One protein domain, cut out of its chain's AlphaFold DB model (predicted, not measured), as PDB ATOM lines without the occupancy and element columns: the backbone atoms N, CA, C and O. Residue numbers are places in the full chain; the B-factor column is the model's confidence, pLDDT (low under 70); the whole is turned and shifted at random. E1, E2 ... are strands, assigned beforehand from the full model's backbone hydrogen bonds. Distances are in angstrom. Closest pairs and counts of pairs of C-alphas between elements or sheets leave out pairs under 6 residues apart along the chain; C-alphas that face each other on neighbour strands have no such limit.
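What this domain is: This is residues 98 to 144 of the 144 residues of the protein "Tyrosine-protein phosphatase domain-containing protein" of Amphimedon queenslandica (UniProt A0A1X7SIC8). With little regular structure, two strand hairpins are set roughly end to end, E1 with E2 and E3 with E4, E2 running on into E3. The looping residues 115 to 127 make one end of the length, and residues 98 to 111 lead in from one side. The 47 printed residues hold no named helix and four strands, E1 to E4 in chain order, in two antiparallel sheets; the class is all strand, with 16 residues in strands. The whole is loose, radius of gyration of the C-alphas 13.0 A, spanning 39 by 26 by 15 A.

Where its parts are: E1, residues 112 to 114, spans 6.4 A from C-alpha 112 at (240.266, 248.374, 218.676). E2, 128 to 132, spans 10.8 A; E3, 134 to 136, 6.7 A; E4, 139 to 143, 9.5 A, ending at (250.892, 243.263, 220.642).

How they stand to each other: Hairpin E1 and E2 is antiparallel at 139 degrees, N 113 and O 131 being 3.1 A apart, within hydrogen-bond range. E2 runs on into E3 at 28 degrees. Hairpin E3 and E4 is antiparallel at 127 degrees, with N 136 and O 139 at 2.8 A. E1 is apart from E3 and E4.

The domain as a whole: The farthest C-alphas, Ser 120 and Tyr 137, are 39.2 A apart. The link E1 to E2 is long. The printed part has no cut, and no printed residue is under 70 in pLDDT.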
ATOM      1  N   PRO A  98     230.898 242.701 207.276       96.19
ATOM      2  CA  PRO A  98     231.484 241.998 206.131       96.19
ATOM      3  C   PRO A  98     233.009 241.815 206.197       96.19
ATOM      4  O   PRO A  98     233.544 240.982 205.469       96.19
ATOM      5  N   PHE A  99     233.710 242.573 207.047       94.94
ATOM      6  CA  PHE A  99     235.166 242.500 207.224       94.94
ATOM      7  C   PHE A  99     235.591 241.607 208.397       94.94
ATOM      8  O   PHE A  99     236.784 241.452 208.653       94.94
ATOM      9  N   ASN A 100     234.637 240.980 209.088       97.25
ATOM     10  CA  ASN A 100     234.921 240.006 210.134       97.25
ATOM     11  C   ASN A 100     234.940 238.601 209.539       97.25
ATOM     12  O   ASN A 100     234.000 238.188 208.858       97.25
ATOM     13  N   ARG A 101     235.989 237.828 209.843       98.19
ATOM     14  CA  ARG A 101     236.058 236.422 209.417       98.19
ATOM     15  C   ARG A 101     234.953 235.580 210.059       98.19
ATOM     16  O   ARG A 101     234.421 234.676 209.419       98.19
ATOM     17  N   PHE A 102     234.610 235.883 211.310       97.88
ATOM     18  CA  PHE A 102     233.566 235.203 212.067       97.88
ATOM     19  C   PHE A 102     232.504 236.201 212.518       97.88
ATOM     20  O   PHE A 102     232.811 237.315 212.930       97.88
ATOM     21  N   LYS A 103     231.236 235.786 212.465       94.81
ATOM     22  CA  LYS A 103     230.091 236.662 212.771       94.81
ATOM     23  C   LYS A 103     229.988 237.046 214.245       94.81
ATOM     24  O   LYS A 103     229.291 238.000 214.558       94.81
ATOM     25  N   ASN A 104     230.632 236.280 215.118       94.81
ATOM     26  CA  ASN A 104     230.603 236.420 216.570       94.81
ATOM     27  C   ASN A 104     231.939 236.901 217.153       94.81
ATOM     28  O   ASN A 104     232.068 236.935 218.368       94.81
ATOM     29  N   ILE A 105     232.932 237.229 216.316       96.50
ATOM     30  CA  ILE A 105     234.248 237.692 216.773       96.50
ATOM     31  C   ILE A 105     234.523 239.056 216.149       96.50
ATOM     32  O   ILE A 105     234.704 239.174 214.933       96.50
ATOM     33  N   ALA A 106     234.546 240.076 216.996       97.00
ATOM     34  CA  ALA A 106     234.808 241.465 216.657       97.00
ATOM     35  C   ALA A 106     235.637 242.107 217.785       97.00
ATOM     36  O   ALA A 106     235.555 241.635 218.920       97.00
ATOM     37  N   PRO A 107     236.430 243.151 217.494       97.25
ATOM     38  CA  PRO A 107     237.209 243.838 218.516       97.25
ATOM     39  C   PRO A 107     236.287 244.585 219.494       97.25
ATOM     40  O   PRO A 107     235.167 244.963 219.131       97.25
ATOM     41  N   TYR A 108     236.754 244.810 220.724       97.31
ATOM     42  CA  TYR A 108     236.081 245.720 221.649       97.31
ATOM     43  C   TYR A 108     236.336 247.176 221.249       97.31
ATOM     44  O   TYR A 108     237.400 247.514 220.730       97.31
ATOM     45  N   ASP A 109     235.353 248.041 221.483       96.06
ATOM     46  CA  ASP A 109     235.379 249.444 221.077       96.06
ATOM     47  C   ASP A 109     236.510 250.203 221.802       96.06
ATOM     48  O   ASP A 109     237.094 251.129 221.241       96.06
ATOM     49  N   GLU A 110     236.854 249.789 223.026       93.81
ATOM     50  CA  GLU A 110     237.841 250.440 223.892       93.81
ATOM     51  C   GLU A 110     239.300 250.228 223.455       93.81
ATOM     52  O   GLU A 110     240.140 251.089 223.719       93.81
ATOM     53  N   ASN A 111     239.624 249.103 222.808       93.25
ATOM     54  CA  ASN A 111     241.001 248.751 222.432       93.25
ATOM     55  C   ASN A 111     241.175 248.367 220.953       93.25
ATOM     56  O   ASN A 111     242.243 247.875 220.569       93.25
ATOM     57  N   MET A 112     240.158 248.589 220.117       95.88
ATOM     58  CA  MET A 112     240.266 248.374 218.676       95.88
ATOM     59  C   MET A 112     241.296 249.301 218.024       95.88
ATOM     60  O   MET A 112     241.511 250.444 218.434       95.88
ATOM     61  N   ILE A 113     241.889 248.819 216.938       96.94
ATOM     62  CA  ILE A 113     242.814 249.604 216.122       96.94
ATOM     63  C   ILE A 113     242.031 250.397 215.078       96.94
ATOM     64  O   ILE A 113     241.270 249.832 214.294       96.94
ATOM     65  N   ILE A 114     242.276 251.706 215.032       95.25
ATOM     66  CA  ILE A 114     241.690 252.614 214.044       95.25
ATOM     67  C   ILE A 114     242.738 252.907 212.969       95.25
ATOM     68  O   ILE A 114     243.808 253.450 213.249       95.25
ATOM     69  N   LEU A 115     242.439 252.531 211.726       95.06
ATOM     70  CA  LEU A 115     243.304 252.787 210.581       95.06
ATOM     71  C   LEU A 115     243.203 254.245 210.137       95.06
ATOM     72  O   LEU A 115     242.122 254.824 210.087       95.06
ATOM     73  N   GLN A 116     244.330 254.815 209.718       94.06
ATOM     74  CA  GLN A 116     244.320 256.097 209.026       94.06
ATOM     75  C   GLN A 116     243.842 255.910 207.586       94.06
ATOM     76  O   GLN A 116     244.365 255.070 206.848       94.06
ATOM     77  N   THR A 117     242.870 256.719 207.171       92.31
ATOM     78  CA  THR A 117     242.427 256.743 205.777       92.31
ATOM     79  C   THR A 117     243.362 257.578 204.915       92.31
ATOM     80  O   THR A 117     244.006 258.525 205.369       92.31
ATOM     81  N   ASN A 118     243.433 257.230 203.635       91.19
ATOM     82  CA  ASN A 118     244.137 258.008 202.634       91.19
ATOM     83  C   ASN A 118     243.243 258.202 201.406       91.19
ATOM     84  O   ASN A 118     243.040 257.282 200.616       91.19
ATOM     85  N   ALA A 119     242.751 259.430 201.230       86.19
ATOM     86  CA  ALA A 119     241.857 259.796 200.134       86.19
ATOM     87  C   ALA A 119     242.489 259.635 198.739       86.19
ATOM     88  O   ALA A 119     241.759 259.479 197.763       86.19
ATOM     89  N   SER A 120     243.824 259.638 198.622       91.00
ATOM     90  CA  SER A 120     244.502 259.416 197.339       91.00
ATOM     91  C   SER A 120     244.597 257.936 196.951       91.00
ATOM     92  O   SER A 120     245.019 257.631 195.838       91.00
ATOM     93  N   LEU A 121     244.250 257.010 197.853       88.44
ATOM     94  CA  LEU A 121     244.310 255.566 197.633       88.44
ATOM     95  C   LEU A 121     242.919 254.954 197.811       88.44
ATOM     96  O   LEU A 121     242.427 254.808 198.925       88.44
ATOM     97  N   GLU A 122     242.308 254.513 196.711       85.25
ATOM     98  CA  GLU A 122     240.945 253.953 196.694       85.25
ATOM     99  C   GLU A 122     240.742 252.810 197.707       85.25
ATOM    100  O   GLU A 122     239.695 252.688 198.339       85.25
ATOM    101  N   LYS A 123     241.777 251.991 197.925       81.25
ATOM    102  CA  LYS A 123     241.730 250.850 198.852       81.25
ATOM    103  C   LYS A 123     241.893 251.233 200.328       81.25
ATOM    104  O   LYS A 123     241.627 250.397 201.186       81.25
ATOM    105  N   CYS A 124     242.304 252.462 200.632       86.25
ATOM    106  CA  CYS A 124     242.618 252.936 201.984       86.25
ATOM    107  C   CYS A 124     241.570 253.934 202.496       86.25
ATOM    108  O   CYS A 124     241.904 254.924 203.135       86.25
ATOM    109  N   GLN A 125     240.294 253.697 202.200       86.19
ATOM    110  CA  GLN A 125     239.198 254.600 202.576       86.19
ATOM    111  C   GLN A 125     238.470 254.191 203.867       86.19
ATOM    112  O   GLN A 125     237.459 254.794 204.212       86.19
ATOM    113  N   ARG A 126     238.930 253.147 204.566       90.25
ATOM    114  CA  ARG A 126     238.261 252.615 205.762       90.25
ATOM    115  C   ARG A 126     239.152 252.728 206.988       90.25
ATOM    116  O   ARG A 126     240.349 252.481 206.904       90.25
ATOM    117  N   GLU A 127     238.517 253.022 208.112       93.75
ATOM    118  CA  GLU A 127     239.155 253.140 209.428       93.75
ATOM    119  C   GLU A 127     239.120 251.825 210.219       93.75
ATOM    120  O   GLU A 127     239.777 251.698 211.246       93.75
ATOM    121  N   TYR A 128     238.365 250.829 209.746       96.00
ATOM    122  CA  TYR A 128     238.112 249.590 210.474       96.00
ATOM    123  C   TYR A 128     239.049 248.447 210.073       96.00
ATOM    124  O   TYR A 128     239.194 248.128 208.889       96.00
ATOM    125  N   ILE A 129     239.578 247.765 211.087       96.94
ATOM    126  CA  ILE A 129     240.178 246.435 211.006       96.94
ATOM    127  C   ILE A 129     239.716 245.612 212.215       96.94
ATOM    128  O   ILE A 129     239.591 246.136 213.320       96.94
ATOM    129  N   ASN A 130     239.463 244.316 212.023       97.44
ATOM    130  CA  ASN A 130     239.191 243.400 213.131       97.44
ATOM    131  C   ASN A 130     240.515 243.034 213.823       97.44
ATOM    132  O   ASN A 130     241.119 242.009 213.513       97.44
ATOM    133  N   ALA A 131     240.998 243.943 214.669       97.44
ATOM    134  CA  ALA A 131     242.208 243.800 215.470       97.44
ATOM    135  C   ALA A 131     242.135 244.701 216.714       97.44
ATOM    136  O   ALA A 131     241.473 245.742 216.698       97.44
ATOM    137  N   THR A 132     242.842 244.313 217.771       96.81
ATOM    138  CA  THR A 132     242.892 245.021 219.059       96.81
ATOM    139  C   THR A 132     244.324 245.125 219.552       96.81
ATOM    140  O   THR A 132     245.115 244.218 219.311       96.81
ATOM    141  N   TYR A 133     244.640 246.169 220.311       96.06
ATOM    142  CA  TYR A 133     245.875 246.178 221.088       96.06
ATOM    143  C   TYR A 133     245.773 245.248 222.297       96.06
ATOM    144  O   TYR A 133     244.750 245.219 222.986       96.06
ATOM    145  N   ILE A 134     246.857 244.518 222.565       94.25
ATOM    146  CA  ILE A 134     246.991 243.642 223.730       94.25
ATOM    147  C   ILE A 134     248.198 244.072 224.563       94.25
ATOM    148  O   ILE A 134     249.309 244.265 224.052       94.25
ATOM    149  N   ASP A 135     247.977 244.194 225.865       89.94
ATOM    150  CA  ASP A 135     249.018 244.515 226.831       89.94
ATOM    151  C   ASP A 135     249.959 243.326 227.061       89.94
ATOM    152  O   ASP A 135     249.567 242.159 227.060       89.94
ATOM    153  N   GLY A 136     251.239 243.623 227.266       87.62
ATOM    154  CA  GLY A 136     252.213 242.664 227.774       87.62
ATOM    155  C   GLY A 136     252.438 242.831 229.276       87.62
ATOM    156  O   GLY A 136     251.960 243.778 229.890       87.62
ATOM    157  N   TYR A 137     253.275 241.965 229.855       85.56
ATOM    158  CA  TYR A 137     253.574 241.969 231.296       85.56
ATOM    159  C   TYR A 137     253.963 243.345 231.873       85.56
ATOM    160  O   TYR A 137     253.528 243.712 232.960       85.56
ATOM    161  N   SER A 138     254.795 244.106 231.155       85.44
ATOM    162  CA  SER A 138     255.342 245.392 231.610       85.44
ATOM    163  C   SER A 138     255.124 246.539 230.622       85.44
ATOM    164  O   SER A 138     255.747 247.594 230.748       85.44
ATOM    165  N   SER A 139     254.304 246.348 229.589       86.25
ATOM    166  CA  SER A 139     254.129 247.350 228.532       86.25
ATOM    167  C   SER A 139     252.725 247.285 227.961       86.25
ATOM    168  O   SER A 139     252.318 246.229 227.479       86.25
ATOM    169  N   ALA A 140     252.025 248.416 227.988       88.44
ATOM    170  CA  ALA A 140     250.719 248.545 227.358       88.44
ATOM    171  C   ALA A 140     250.838 248.514 225.826       88.44
ATOM    172  O   ALA A 140     251.867 248.932 225.283       88.44
ATOM    173  N   ASN A 141     249.793 248.041 225.142       90.50
ATOM    174  CA  ASN A 141     249.686 247.985 223.678       90.50
ATOM    175  C   ASN A 141     250.903 247.334 222.993       90.50
ATOM    176  O   ASN A 141     251.400 247.814 221.972       90.50
ATOM    177  N   LYS A 142     251.427 246.256 223.585       93.88
ATOM    178  CA  LYS A 142     252.655 245.603 223.118       93.88
ATOM    179  C   LYS A 142     252.428 244.750 221.870       93.88
ATOM    180  O   LYS A 142     253.354 244.595 221.073       93.88
ATOM    181  N   PHE A 143     251.233 244.186 221.721       95.75
ATOM    182  CA  PHE A 143     250.892 243.263 220.642       95.75
ATOM    183  C   PHE A 143     249.630 243.704 219.888       95.75
ATOM    184  O   PHE A 143     248.845 244.508 220.398       95.75
ATOM    185  N   ILE A 144     249.477 243.150 218.682       95.31
ATOM    186  CA  ILE A 144     248.297 243.207 217.808       95.31
ATOM    187  C   ILE A 144     247.989 241.778 217.369       95.31
ATOM    188  O   ILE A 144     248.962 241.096 216.964       95.31
TER     189      ILE A 144